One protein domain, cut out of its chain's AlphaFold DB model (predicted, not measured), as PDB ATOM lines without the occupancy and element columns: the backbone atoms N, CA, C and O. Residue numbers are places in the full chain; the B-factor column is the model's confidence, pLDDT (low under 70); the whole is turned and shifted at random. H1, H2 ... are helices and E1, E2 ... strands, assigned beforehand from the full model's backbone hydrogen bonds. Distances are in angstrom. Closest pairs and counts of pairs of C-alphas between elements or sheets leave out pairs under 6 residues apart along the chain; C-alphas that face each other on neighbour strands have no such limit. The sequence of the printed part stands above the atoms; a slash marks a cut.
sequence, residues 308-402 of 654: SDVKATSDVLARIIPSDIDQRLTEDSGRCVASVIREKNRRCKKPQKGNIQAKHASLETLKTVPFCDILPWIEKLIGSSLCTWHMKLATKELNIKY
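What this domain is: This is residues 308 to 402 of the 654 residues of the protein "T5orf172 domain-containing protein" of Blastomyces parvus (UniProt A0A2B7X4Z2). Helices H3, H4 and H5 fold back and forth side by side; H1 packs on H5 by its end, H2 lies near H3, and short strand E1 lies away from H4 and H5. The 95 printed residues, mostly helix, run H1, H2, E1, H3, H4, H5. The whole is compact, radius of gyration of the C-alphas 12.7 A, spanning 34 by 34 by 20 A.

How they stand to each other: H1, residues 308 to 320, touches H5, residues 388 to 401, at a shallow tilt of 29 degrees; closest C-alphas, Ile 320 and Ala 394, 6.0 A. H2, residues 325 to 331, is close but not clearly touching H3, residues 356 to 368; closest C-alphas, Leu 329 and Ile 356, 7.6 A. E1, residues 343 to 347, pairs with no named strand. H3 and H4, residues 374 to 385, form a hairpin; closest C-alphas, Ser 362 and Leu 381, 6.0 A. H4 and H5 form another; Ile 382 and Met 391, 5.9 A. In the five helices every O i to N i+4 pair is within hydrogen-bond range.

Where its parts are: H1 begins at C-alpha 308 (56.149, -30.552, -58.658); H5, 19.9 A long, ends at C-alpha 401 (49.291, -39.719, -51.549).

The domain as a whole: The printed part has no cut. The H2 to E1 link is long. Residues 308 to 313 are under pLDDT 70.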
ATOM      1  N   SER A 308      57.490 -30.765 -58.087       48.16
ATOM      2  CA  SER A 308      56.149 -30.552 -58.658       48.16
ATOM      3  C   SER A 308      55.061 -31.249 -57.838       48.16
ATOM      4  O   SER A 308      54.028 -30.645 -57.545       48.16
ATOM      5  N   ASP A 309      55.331 -32.480 -57.397       53.22
ATOM      6  CA  ASP A 309      54.391 -33.336 -56.658       53.22
ATOM      7  C   ASP A 309      54.026 -32.730 -55.288       53.22
ATOM      8  O   ASP A 309      52.906 -32.873 -54.785       53.22
ATOM      9  N   VAL A 310      54.950 -31.961 -54.701       46.38
ATOM     10  CA  VAL A 310      54.750 -31.232 -53.439       46.38
ATOM     11  C   VAL A 310      53.760 -30.080 -53.623       46.38
ATOM     12  O   VAL A 310      52.830 -29.936 -52.828       46.38
ATOM     13  N   LYS A 311      53.914 -29.279 -54.688       60.34
ATOM     14  CA  LYS A 311      52.961 -28.202 -55.006       60.34
ATOM     15  C   LYS A 311      51.605 -28.786 -55.394       60.34
ATOM     16  O   LYS A 311      50.595 -28.362 -54.843       60.34
ATOM     17  N   ALA A 312      51.586 -29.801 -56.260       63.34
ATOM     18  CA  ALA A 312      50.364 -30.475 -56.684       63.34
ATOM     19  C   ALA A 312      49.558 -31.005 -55.488       63.34
ATOM     20  O   ALA A 312      48.362 -30.739 -55.392       63.34
ATOM     21  N   THR A 313      50.206 -31.684 -54.535       60.28
ATOM     22  CA  THR A 313      49.506 -32.239 -53.366       60.28
ATOM     23  C   THR A 313      49.138 -31.204 -52.298       60.28
ATOM     24  O   THR A 313      48.153 -31.407 -51.587       60.28
ATOM     25  N   SER A 314      49.857 -30.080 -52.206       71.25
ATOM     26  CA  SER A 314      49.426 -28.903 -51.432       71.25
ATOM     27  C   SER A 314      48.160 -28.290 -52.047       71.25
ATOM     28  O   SER A 314      47.169 -28.077 -51.351       71.25
ATOM     29  N   ASP A 315      48.156 -28.095 -53.371       74.00
ATOM     30  CA  ASP A 315      47.016 -27.574 -54.131       74.00
ATOM     31  C   ASP A 315      45.811 -28.532 -54.097       74.00
ATOM     32  O   ASP A 315      44.676 -28.089 -54.257       74.00
ATOM     33  N   VAL A 316      46.020 -29.848 -53.952       71.31
ATOM     34  CA  VAL A 316      44.946 -30.845 -53.775       71.31
ATOM     35  C   VAL A 316      44.340 -30.759 -52.376       71.31
ATOM     36  O   VAL A 316      43.120 -30.662 -52.264       71.31
ATOM     37  N   LEU A 317      45.149 -30.710 -51.313       72.50
ATOM     38  CA  LEU A 317      44.625 -30.558 -49.948       72.50
ATOM     39  C   LEU A 317      43.842 -29.250 -49.785       72.50
ATOM     40  O   LEU A 317      42.725 -29.289 -49.279       72.50
ATOM     41  N   ALA A 318      44.335 -28.136 -50.335       81.19
ATOM     42  CA  ALA A 318      43.618 -26.855 -50.352       81.19
ATOM     43  C   ALA A 318      42.329 -26.855 -51.214       81.19
ATOM     44  O   ALA A 318      41.489 -25.969 -51.067       81.19
ATOM     45  N   ARG A 319      42.144 -27.839 -52.111       74.31
ATOM     46  CA  ARG A 319      40.875 -28.071 -52.836       74.31
ATOM     47  C   ARG A 319      39.883 -28.920 -52.030       74.31
ATOM     48  O   ARG A 319      38.677 -28.745 -52.204       74.31
ATOM     49  N   ILE A 320      40.378 -29.817 -51.176       73.56
ATOM     50  CA  ILE A 320      39.583 -30.719 -50.321       73.56
ATOM     51  C   ILE A 320      39.123 -30.000 -49.045       73.56
ATOM     52  O   ILE A 320      37.939 -30.041 -48.714       73.56
ATOM     53  N   ILE A 321      40.050 -29.320 -48.364       84.94
ATOM     54  CA  ILE A 321      39.833 -28.490 -47.174       84.94
ATOM     55  C   ILE A 321      40.265 -27.055 -47.531       84.94
ATOM     56  O   ILE A 321      41.441 -26.712 -47.394       84.94
ATOM     57  N   PRO A 322      39.348 -26.214 -48.041       89.06
ATOM     58  CA  PRO A 322      39.638 -24.809 -48.319       89.06
ATOM     59  C   PRO A 322      39.990 -24.036 -47.039       89.06
ATOM     60  O   PRO A 322      39.448 -24.321 -45.973       89.06
ATOM     61  N   SER A 323      40.855 -23.019 -47.126       86.50
ATOM     62  CA  SER A 323      41.254 -22.218 -45.946       86.50
ATOM     63  C   SER A 323      40.110 -21.370 -45.351       86.50
ATOM     64  O   SER A 323      40.224 -20.844 -44.245       86.50
ATOM     65  N   ASP A 324      39.017 -21.242 -46.102       91.31
ATOM     66  CA  ASP A 324      37.745 -20.589 -45.795       91.31
ATOM     67  C   ASP A 324      36.633 -21.603 -45.427       91.31
ATOM     68  O   ASP A 324      35.447 -21.287 -45.484       91.31
ATOM     69  N   ILE A 325      36.992 -22.836 -45.038       92.75
ATOM     70  CA  ILE A 325      36.032 -23.890 -44.666       92.75
ATOM     71  C   ILE A 325      35.057 -23.472 -43.551       92.75
ATOM     72  O   ILE A 325      33.865 -23.740 -43.688       92.75
ATOM     73  N   ASP A 326      35.516 -22.774 -42.505       91.50
ATOM     74  CA  ASP A 326      34.655 -22.286 -41.411       91.50
ATOM     75  C   ASP A 326      33.612 -21.274 -41.919       91.50
ATOM     76  O   ASP A 326      32.428 -21.366 -41.581       91.50
ATOM     77  N   GLN A 327      34.021 -20.362 -42.809       94.00
ATOM     78  CA  GLN A 327      33.116 -19.420 -43.470       94.00
ATOM     79  C   GLN A 327      32.080 -20.175 -44.313       94.00
ATOM     80  O   GLN A 327      30.882 -19.958 -44.149       94.00
ATOM     81  N   ARG A 328      32.505 -21.134 -45.145       94.00
ATOM     82  CA  ARG A 328      31.583 -21.930 -45.976       94.00
ATOM     83  C   ARG A 328      30.591 -22.740 -45.135       94.00
ATOM     84  O   ARG A 328      29.408 -22.797 -45.472       94.00
ATOM     85  N   LEU A 329      31.033 -23.362 -44.044       93.06
ATOM     86  CA  LEU A 329      30.129 -24.072 -43.131       93.06
ATOM     87  C   LEU A 329      29.074 -23.136 -42.519       93.06
ATOM     88  O   LEU A 329      27.939 -23.569 -42.337       93.06
ATOM     89  N   THR A 330      29.427 -21.868 -42.293       92.19
ATOM     90  CA  THR A 330      28.531 -20.826 -41.769       92.19
ATOM     91  C   THR A 330      27.551 -20.291 -42.829       92.19
ATOM     92  O   THR A 330      26.364 -20.177 -42.551       92.19
ATOM     93  N   GLU A 331      28.017 -20.006 -44.051       93.44
ATOM     94  CA  GLU A 331      27.220 -19.408 -45.144       93.44
ATOM     95  C   GLU A 331      26.045 -20.274 -45.629       93.44
ATOM     96  O   GLU A 331      24.963 -19.775 -45.918       93.44
ATOM     97  N   ASP A 332      26.286 -21.574 -45.803       92.38
ATOM     98  CA  ASP A 332      25.279 -22.554 -46.223       92.38
ATOM     99  C   ASP A 332      25.777 -23.918 -45.763       92.38
ATOM    100  O   ASP A 332      26.545 -24.600 -46.443       92.38
ATOM    101  N   SER A 333      25.378 -24.328 -44.570       91.00
ATOM    102  CA  SER A 333      25.790 -25.607 -43.998       91.00
ATOM    103  C   SER A 333      25.252 -26.826 -44.770       91.00
ATOM    104  O   SER A 333      25.748 -27.940 -44.573       91.00
ATOM    105  N   GLY A 334      24.275 -26.639 -45.667       93.88
ATOM    106  CA  GLY A 334      23.675 -27.671 -46.512       93.88
ATOM    107  C   GLY A 334      24.534 -28.068 -47.718       93.88
ATOM    108  O   GLY A 334      24.473 -29.225 -48.153       93.88
ATOM    109  N   ARG A 335      25.378 -27.166 -48.237       95.44
ATOM    110  CA  ARG A 335      26.228 -27.395 -49.425       95.44
ATOM    111  C   ARG A 335      27.616 -27.951 -49.113       95.44
ATOM    112  O   ARG A 335      28.221 -27.680 -48.079       95.44
ATOM    113  N   CYS A 336      28.163 -28.683 -50.080       95.00
ATOM    114  CA  CYS A 336      29.552 -29.148 -50.090       95.00
ATOM    115  C   CYS A 336      30.553 -27.989 -49.879       95.00
ATOM    116  O   CYS A 336      30.414 -26.940 -50.512       95.00
ATOM    117  N   VAL A 337      31.578 -28.168 -49.035       95.50
ATOM    118  CA  VAL A 337      32.575 -27.104 -48.774       95.50
ATOM    119  C   VAL A 337      33.632 -26.956 -49.876       95.50
ATOM    120  O   VAL A 337      34.074 -25.838 -50.130       95.50
ATOM    121  N   ALA A 338      34.007 -28.035 -50.577       94.12
ATOM    122  CA  ALA A 338      35.041 -27.992 -51.621       94.12
ATOM    123  C   ALA A 338      34.734 -27.010 -52.768       94.12
ATOM    124  O   ALA A 338      33.576 -26.769 -53.135       94.12
ATOM    125  N   SER A 339      35.802 -26.468 -53.357       93.06
ATOM    126  CA  SER A 339      35.741 -25.594 -54.533       93.06
ATOM    127  C   SER A 339      35.536 -26.370 -55.836       93.06
ATOM    128  O   SER A 339      35.989 -27.504 -55.986       93.06
ATOM    129  N   VAL A 340      34.914 -25.729 -56.824       90.19
ATOM    130  CA  VAL A 340      34.789 -26.258 -58.189       90.19
ATOM    131  C   VAL A 340      36.164 -26.277 -58.869       90.19
ATOM    132  O   VAL A 340      36.871 -25.276 -58.871       90.19
ATOM    133  N   ILE A 341      36.543 -27.394 -59.505       81.44
ATOM    134  CA  ILE A 341      37.890 -27.576 -60.096       81.44
ATOM    135  C   ILE A 341      38.264 -26.476 -61.108       81.44
ATOM    136  O   ILE A 341      39.418 -26.055 -61.141       81.44
ATOM    137  N   ARG A 342      37.303 -26.002 -61.913       84.19
ATOM    138  CA  ARG A 342      37.516 -24.925 -62.901       84.19
ATOM    139  C   ARG A 342      37.605 -23.526 -62.276       84.19
ATOM    140  O   ARG A 342      38.158 -22.626 -62.890       84.19
ATOM    141  N   GLU A 343      37.065 -23.338 -61.075       87.19
ATOM    142  CA  GLU A 343      36.805 -22.030 -60.466       87.19
ATOM    143  C   GLU A 343      37.187 -22.098 -58.977       87.19
ATOM    144  O   GLU A 343      36.336 -22.283 -58.108       87.19
ATOM    145  N   LYS A 344      38.491 -21.981 -58.679       78.81
ATOM    146  CA  LYS A 344      39.084 -22.255 -57.348       78.81
ATOM    147  C   LYS A 344      38.414 -21.528 -56.172       78.81
ATOM    148  O   LYS A 344      38.418 -22.059 -55.063       78.81
ATOM    149  N   ASN A 345      37.826 -20.357 -56.409       84.25
ATOM    150  CA  ASN A 345      37.185 -19.539 -55.376       84.25
ATOM    151  C   ASN A 345      35.673 -19.809 -55.259       84.25
ATOM    152  O   ASN A 345      35.041 -19.353 -54.312       84.25
ATOM    153  N   ARG A 346      35.070 -20.556 -56.195       90.88
ATOM    154  CA  ARG A 346      33.632 -20.842 -56.189       90.88
ATOM    155  C   ARG A 346      33.349 -22.176 -55.518       90.88
ATOM    156  O   ARG A 346      33.806 -23.236 -55.950       90.88
ATOM    157  N   ARG A 347      32.523 -22.123 -54.483       93.88
ATOM    158  CA  ARG A 347      32.025 -23.289 -53.759       93.88
ATOM    159  C   ARG A 347      31.155 -24.203 -54.633       93.88
ATOM    160  O   ARG A 347      30.379 -23.744 -55.473       93.88
ATOM    161  N   CYS A 348      31.234 -25.512 -54.399       95.06
ATOM    162  CA  CYS A 348      30.364 -26.490 -55.045       95.06
ATOM    163  C   CYS A 348      28.875 -26.283 -54.688       95.06
ATOM    164  O   CYS A 348      28.488 -26.345 -53.526       95.06
ATOM    165  N   LYS A 349      28.012 -26.135 -55.705       95.31
ATOM    166  CA  LYS A 349      26.551 -25.997 -55.534       95.31
ATOM    167  C   LYS A 349      25.815 -27.282 -55.108       95.31
ATOM    168  O   LYS A 349      24.620 -27.215 -54.842       95.31
ATOM    169  N   LYS A 350      26.457 -28.458 -55.094       96.38
ATOM    170  CA  LYS A 350      25.771 -29.716 -54.736       96.38
ATOM    171  C   LYS A 350      25.522 -29.788 -53.217       96.38
ATOM    172  O   LYS A 350      26.434 -29.451 -52.453       96.38
ATOM    173  N   PRO A 351      24.347 -30.277 -52.775       93.50
ATOM    174  CA  PRO A 351      24.114 -30.573 -51.366       93.50
ATOM    175  C   PRO A 351      25.073 -31.669 -50.881       93.50
ATOM    176  O   PRO A 351      25.530 -32.512 -51.663       93.50
ATOM    177  N   GLN A 352      25.373 -31.654 -49.587       88.62
ATOM    178  CA  GLN A 352      26.046 -32.746 -48.877       88.62
ATOM    179  C   GLN A 352      25.057 -33.460 -47.933       88.62
ATOM    180  O   GLN A 352      23.910 -33.030 -47.805       88.62
ATOM    181  N   LYS A 353      25.483 -34.542 -47.271       81.94
ATOM    182  CA  LYS A 353      24.697 -35.221 -46.228       81.94
ATOM    183  C   LYS A 353      25.464 -35.196 -44.903       81.94
ATOM    184  O   LYS A 353      26.545 -35.767 -44.830       81.94
ATOM    185  N   GLY A 354      24.888 -34.594 -43.862       82.00
ATOM    186  CA  GLY A 354      25.486 -34.560 -42.523       82.00
ATOM    187  C   GLY A 354      24.966 -33.417 -41.646       82.00
ATOM    188  O   GLY A 354      24.705 -32.319 -42.144       82.00
ATOM    189  N   ASN A 355      24.846 -33.670 -40.336       88.50
ATOM    190  CA  ASN A 355      24.498 -32.658 -39.331       88.50
ATOM    191  C   ASN A 355      25.598 -31.576 -39.266       88.50
ATOM    192  O   ASN A 355      26.785 -31.886 -39.180       88.50
ATOM    193  N   ILE A 356      25.181 -30.310 -39.281       86.94
ATOM    194  CA  ILE A 356      26.004 -29.102 -39.133       86.94
ATOM    195  C   ILE A 356      26.930 -29.203 -37.909       86.94
ATOM    196  O   ILE A 356      28.145 -29.044 -38.028       86.94
ATOM    197  N   GLN A 357      26.367 -29.552 -36.750       87.06
ATOM    198  CA  GLN A 357      27.069 -29.640 -35.465       87.06
ATOM    199  C   GLN A 357      28.209 -30.666 -35.514       87.06
ATOM    200  O   GLN A 357      29.301 -30.408 -35.015       87.06
ATOM    201  N   ALA A 358      27.992 -31.804 -36.184       87.31
ATOM    202  CA  ALA A 358      29.001 -32.852 -36.328       87.31
ATOM    203  C   ALA A 358      30.215 -32.403 -37.166       87.31
ATOM    204  O   ALA A 358      31.319 -32.907 -36.954       87.31
ATOM    205  N   LYS A 359      30.035 -31.437 -38.081       89.75
ATOM    206  CA  LYS A 359      31.121 -30.852 -38.886       89.75
ATOM    207  C   LYS A 359      31.963 -29.912 -38.040       89.75
ATOM    208  O   LYS A 359      33.167 -30.123 -37.958       89.75
ATOM    209  N   HIS A 360      31.333 -28.948 -37.360       89.44
ATOM    210  CA  HIS A 360      32.041 -28.037 -36.453       89.44
ATOM    211  C   HIS A 360      32.757 -28.815 -35.344       89.44
ATOM    212  O   HIS A 360      33.945 -28.611 -35.148       89.44
ATOM    213  N   ALA A 361      32.112 -29.805 -34.716       90.12
ATOM    214  CA  ALA A 361      32.767 -30.667 -33.729       90.12
ATOM    215  C   ALA A 361      33.975 -31.436 -34.306       90.12
ATOM    216  O   ALA A 361      35.004 -31.563 -33.642       90.12
ATOM    217  N   SER A 362      33.889 -31.927 -35.549       90.81
ATOM    218  CA  SER A 362      35.022 -32.599 -36.207       90.81
ATOM    219  C   SER A 362      36.152 -31.630 -36.569       90.81
ATOM    220  O   SER A 362      37.314 -32.021 -36.528       90.81
ATOM    221  N   LEU A 363      35.825 -30.376 -36.890       91.12
ATOM    222  CA  LEU A 363      36.772 -29.330 -37.280       91.12
ATOM    223  C   LEU A 363      37.468 -28.707 -36.057       91.12
ATOM    224  O   LEU A 363      38.688 -28.576 -36.059       91.12
ATOM    225  N   GLU A 364      36.742 -28.447 -34.968       90.44
ATOM    226  CA  GLU A 364      37.337 -28.070 -33.679       90.44
ATOM    227  C   GLU A 364      38.209 -29.196 -33.117       90.44
ATOM    228  O   GLU A 364      39.333 -28.945 -32.682       90.44
ATOM    229  N   THR A 365      37.782 -30.460 -33.240       92.88
ATOM    230  CA  THR A 365      38.666 -31.571 -32.860       92.88
ATOM    231  C   THR A 365      39.918 -31.608 -33.743       92.88
ATOM    232  O   THR A 365      41.013 -31.772 -33.210       92.88
ATOM    233  N   LEU A 366      39.808 -31.361 -35.058       90.12
ATOM    234  CA  LEU A 366      40.960 -31.239 -35.966       90.12
ATOM    235  C   LEU A 366      41.916 -30.098 -35.558       90.12
ATOM    236  O   LEU A 366      43.131 -30.246 -35.683       90.12
ATOM    237  N   LYS A 367      41.394 -28.981 -35.029       86.94
ATOM    238  CA  LYS A 367      42.202 -27.877 -34.477       86.94
ATOM    239  C   LYS A 367      42.949 -28.286 -33.200       86.94
ATOM    240  O   LYS A 367      44.044 -27.766 -32.973       86.94
ATOM    241  N   THR A 368      42.419 -29.206 -32.386       88.12
ATOM    242  CA  THR A 368      43.011 -29.616 -31.089       88.12
ATOM    243  C   THR A 368      43.814 -30.925 -31.091       88.12
ATOM    244  O   THR A 368      44.679 -31.097 -30.234       88.12
ATOM    245  N   VAL A 369      43.528 -31.856 -32.005       89.19
ATOM    246  CA  VAL A 369      44.018 -33.245 -31.961       89.19
ATOM    247  C   VAL A 369      45.546 -33.347 -32.149       89.19
ATOM    248  O   VAL A 369      46.124 -32.578 -32.926       89.19
ATOM    249  N   PRO A 370      46.237 -34.292 -31.477       80.06
ATOM    250  CA  PRO A 370      47.632 -34.604 -31.773       80.06
ATOM    251  C   PRO A 370      47.838 -35.054 -33.227       80.06
ATOM    252  O   PRO A 370      46.990 -35.707 -33.831       80.06
ATOM    253  N   PHE A 371      49.010 -34.750 -33.791       74.19
ATOM    254  CA  PHE A 371      49.322 -35.036 -35.198       74.19
ATOM    255  C   PHE A 371      49.277 -36.535 -35.555       74.19
ATOM    256  O   PHE A 371      48.980 -36.880 -36.695       74.19
ATOM    257  N   CYS A 372      49.538 -37.431 -34.599       73.62
ATOM    258  CA  CYS A 372      49.419 -38.879 -34.796       73.62
ATOM    259  C   CYS A 372      47.978 -39.335 -35.077       73.62
ATOM    260  O   CYS A 372      47.778 -40.248 -35.875       73.62
ATOM    261  N   ASP A 373      46.986 -38.666 -34.488       84.00
ATOM    262  CA  ASP A 373      45.583 -39.099 -34.502       84.00
ATOM    263  C   ASP A 373      44.721 -38.279 -35.476       84.00
ATOM    264  O   ASP A 373      43.511 -38.475 -35.568       84.00
ATOM    265  N   ILE A 374      45.326 -37.350 -36.225       86.81
ATOM    266  CA  ILE A 374      44.617 -36.378 -37.071       86.81
ATOM    267  C   ILE A 374      43.884 -37.006 -38.268       86.81
ATOM    268  O   ILE A 374      42.910 -36.454 -38.778       86.81
ATOM    269  N   LEU A 375      44.340 -38.170 -38.729       86.38
ATOM    270  CA  LEU A 375      43.933 -38.770 -40.001       86.38
ATOM    271  C   LEU A 375      42.472 -39.277 -39.991       86.38
ATOM    272  O   LEU A 375      41.728 -38.871 -40.886       86.38
ATOM    273  N   PRO A 376      41.995 -40.012 -38.962       90.12
ATOM    274  CA  PRO A 376      40.567 -40.279 -38.761       90.12
ATOM    275  C   PRO A 376      39.679 -39.024 -38.733       90.12
ATOM    276  O   PRO A 376      38.543 -39.061 -39.204       90.12
ATOM    277  N   TRP A 377      40.175 -37.889 -38.223       92.62
ATOM    278  CA  TRP A 377      39.415 -36.632 -38.218       92.62
ATOM    279  C   TRP A 377      39.357 -35.977 -39.600       92.62
ATOM    280  O   TRP A 377      38.327 -35.398 -39.943       92.62
ATOM    281  N   ILE A 378      40.390 -36.145 -40.433       91.50
ATOM    282  CA  ILE A 378      40.346 -35.775 -41.858       91.50
ATOM    283  C   ILE A 378      39.326 -36.649 -42.608       91.50
ATOM    284  O   ILE A 378      38.499 -36.101 -43.338       91.50
ATOM    285  N   GLU A 379      39.315 -37.972 -42.399       91.50
ATOM    286  CA  GLU A 379      38.313 -38.878 -42.999       91.50
ATOM    287  C   GLU A 379      36.882 -38.494 -42.580       91.50
ATOM    288  O   GLU A 379      36.001 -38.322 -43.429       91.50
ATOM    289  N   LYS A 380      36.661 -38.258 -41.281       93.12
ATOM    290  CA  LYS A 380      35.370 -37.838 -40.710       93.12
ATOM    291  C   LYS A 380      34.909 -36.466 -41.218       93.12
ATOM    292  O   LYS A 380      33.725 -36.288 -41.516       93.12
ATOM    293  N   LEU A 381      35.819 -35.500 -41.360       93.44
ATOM    294  CA  LEU A 381      35.517 -34.183 -41.932       93.44
ATOM    295  C   LEU A 381      35.173 -34.291 -43.427       93.44
ATOM    296  O   LEU A 381      34.218 -33.664 -43.882       93.44
ATOM    297  N   ILE A 382      35.887 -35.123 -44.188       93.50
ATOM    298  CA  ILE A 382      35.610 -35.382 -45.611       93.50
ATOM    299  C   ILE A 382      34.236 -36.026 -45.807       93.50
ATOM    300  O   ILE A 382      33.458 -35.549 -46.636       93.50
ATOM    301  N   GLY A 383      33.908 -37.052 -45.016       92.75
ATOM    302  CA  GLY A 383      32.610 -37.730 -45.074       92.75
ATOM    303  C   GLY A 383      31.421 -36.852 -44.666       92.75
ATOM    304  O   GLY A 383      30.313 -37.082 -45.142       92.75
ATOM    305  N   SER A 384      31.639 -35.834 -43.825       92.50
ATOM    306  CA  SER A 384      30.573 -34.964 -43.296       92.50
ATOM    307  C   SER A 384      30.462 -33.581 -43.953       92.50
ATOM    308  O   SER A 384      29.443 -32.917 -43.777       92.50
ATOM    309  N   SER A 385      31.465 -33.116 -44.709       93.94
ATOM    310  CA  SER A 385      31.471 -31.763 -45.309       93.94
ATOM    311  C   SER A 385      31.404 -31.733 -46.842       93.94
ATOM    312  O   SER A 385      31.123 -30.678 -47.425       93.94
ATOM    313  N   LEU A 386      31.623 -32.867 -47.518       94.38
ATOM    314  CA  LEU A 386      31.675 -32.956 -48.979       94.38
ATOM    315  C   LEU A 386      30.461 -33.683 -49.572       94.38
ATOM    316  O   LEU A 386      29.888 -34.589 -48.975       94.38
ATOM    317  N   CYS A 387      30.069 -33.309 -50.792       94.88
ATOM    318  CA  CYS A 387      29.120 -34.111 -51.567       94.88
ATOM    319  C   CYS A 387      29.797 -35.397 -52.070       94.88
ATOM    320  O   CYS A 387      31.015 -35.433 -52.247       94.88
ATOM    321  N   THR A 388      29.014 -36.433 -52.387       94.69
ATOM    322  CA  THR A 388      29.499 -37.783 -52.743       94.69
ATOM    323  C   THR A 388      30.600 -37.809 -53.811       94.69
ATOM    324  O   THR A 388      31.463 -38.684 -53.781       94.69
ATOM    325  N   TRP A 389      30.597 -36.858 -54.753       93.94
ATOM    326  CA  TRP A 389      31.629 -36.747 -55.788       93.94
ATOM    327  C   TRP A 389      32.949 -36.177 -55.248       93.94
ATOM    328  O   TRP A 389      33.994 -36.801 -55.422       93.94
ATOM    329  N   HIS A 390      32.905 -35.047 -54.532       93.88
ATOM    330  CA  HIS A 390      34.094 -34.470 -53.897       93.88
ATOM    331  C   HIS A 390      34.642 -35.363 -52.783       93.88
ATOM    332  O   HIS A 390      35.854 -35.467 -52.657       93.88
ATOM    333  N   MET A 391      33.778 -36.064 -52.042       93.81
ATOM    334  CA  MET A 391      34.175 -37.071 -51.057       93.81
ATOM    335  C   MET A 391      34.978 -38.199 -51.725       93.81
ATOM    336  O   MET A 391      36.120 -38.438 -51.349       93.81
ATOM    337  N   LYS A 392      34.437 -38.832 -52.780       93.12
ATOM    338  CA  LYS A 392      35.145 -39.887 -53.531       93.12
ATOM    339  C   LYS A 392      36.465 -39.400 -54.134       93.12
ATOM    340  O   LYS A 392      37.441 -40.145 -54.112       93.12
ATOM    341  N   LEU A 393      36.507 -38.173 -54.660       91.69
ATOM    342  CA  LEU A 393      37.738 -37.582 -55.186       91.69
ATOM    343  C   LEU A 393      38.764 -37.344 -54.067       91.69
ATOM    344  O   LEU A 393      39.903 -37.772 -54.198       91.69
ATOM    345  N   ALA A 394      38.355 -36.742 -52.949       91.06
ATOM    346  CA  ALA A 394      39.213 -36.476 -51.798       91.06
ATOM    347  C   ALA A 394      39.808 -37.758 -51.200       91.06
ATOM    348  O   ALA A 394      41.019 -37.836 -51.000       91.06
ATOM    349  N   THR A 395      38.984 -38.788 -50.979       90.75
ATOM    350  CA  THR A 395      39.448 -40.100 -50.504       90.75
ATOM    351  C   THR A 395      40.378 -40.766 -51.519       90.75
ATOM    352  O   THR A 395      41.384 -41.343 -51.121       90.75
ATOM    353  N   LYS A 396      40.111 -40.658 -52.831       90.38
ATOM    354  CA  LYS A 396      41.018 -41.186 -53.865       90.38
ATOM    355  C   LYS A 396      42.380 -40.484 -53.839       90.38
ATOM    356  O   LYS A 396      43.399 -41.166 -53.838       90.38
ATOM    357  N   GLU A 397      42.407 -39.156 -53.805       87.12
ATOM    358  CA  GLU A 397      43.649 -38.371 -53.753       87.12
ATOM    359  C   GLU A 397      44.454 -38.652 -52.473       87.12
ATOM    360  O   GLU A 397      45.674 -38.820 -52.527       87.12
ATOM    361  N   LEU A 398      43.778 -38.771 -51.325       86.69
ATOM    362  CA  LEU A 398      44.422 -39.140 -50.064       86.69
ATOM    363  C   LEU A 398      44.953 -40.576 -50.092       86.69
ATOM    364  O   LEU A 398      46.095 -40.775 -49.697       86.69
ATOM    365  N   ASN A 399      44.217 -41.544 -50.642       86.06
ATOM    366  CA  ASN A 399      44.711 -42.913 -50.826       86.06
ATOM    367  C   ASN A 399      45.892 -42.990 -51.815       86.06
ATOM    368  O   ASN A 399      46.752 -43.852 -51.663       86.06
ATOM    369  N   ILE A 400      45.962 -42.108 -52.820       84.69
ATOM    370  CA  ILE A 400      47.108 -42.024 -53.744       84.69
ATOM    371  C   ILE A 400      48.338 -41.456 -53.027       84.69
ATOM    372  O   ILE A 400      49.426 -42.018 -53.135       84.69
ATOM    373  N   LYS A 401      48.179 -40.358 -52.274       79.75
ATOM    374  CA  LYS A 401      49.291 -39.719 -51.549       79.75
ATOM    375  C   LYS A 401      49.741 -40.519 -50.319       79.75
ATOM    376  O   LYS A 401      50.915 -40.488 -49.956       79.75
ATOM    377  N   TYR A 402      48.814 -41.232 -49.691       80.06
ATOM    378  CA  TYR A 402      48.998 -42.000 -48.466       80.06
ATOM    379  C   TYR A 402      48.405 -43.415 -48.659       80.06
ATOM    380  O   TYR A 402      47.288 -43.671 -48.219       80.06
TER     381      TYR A 402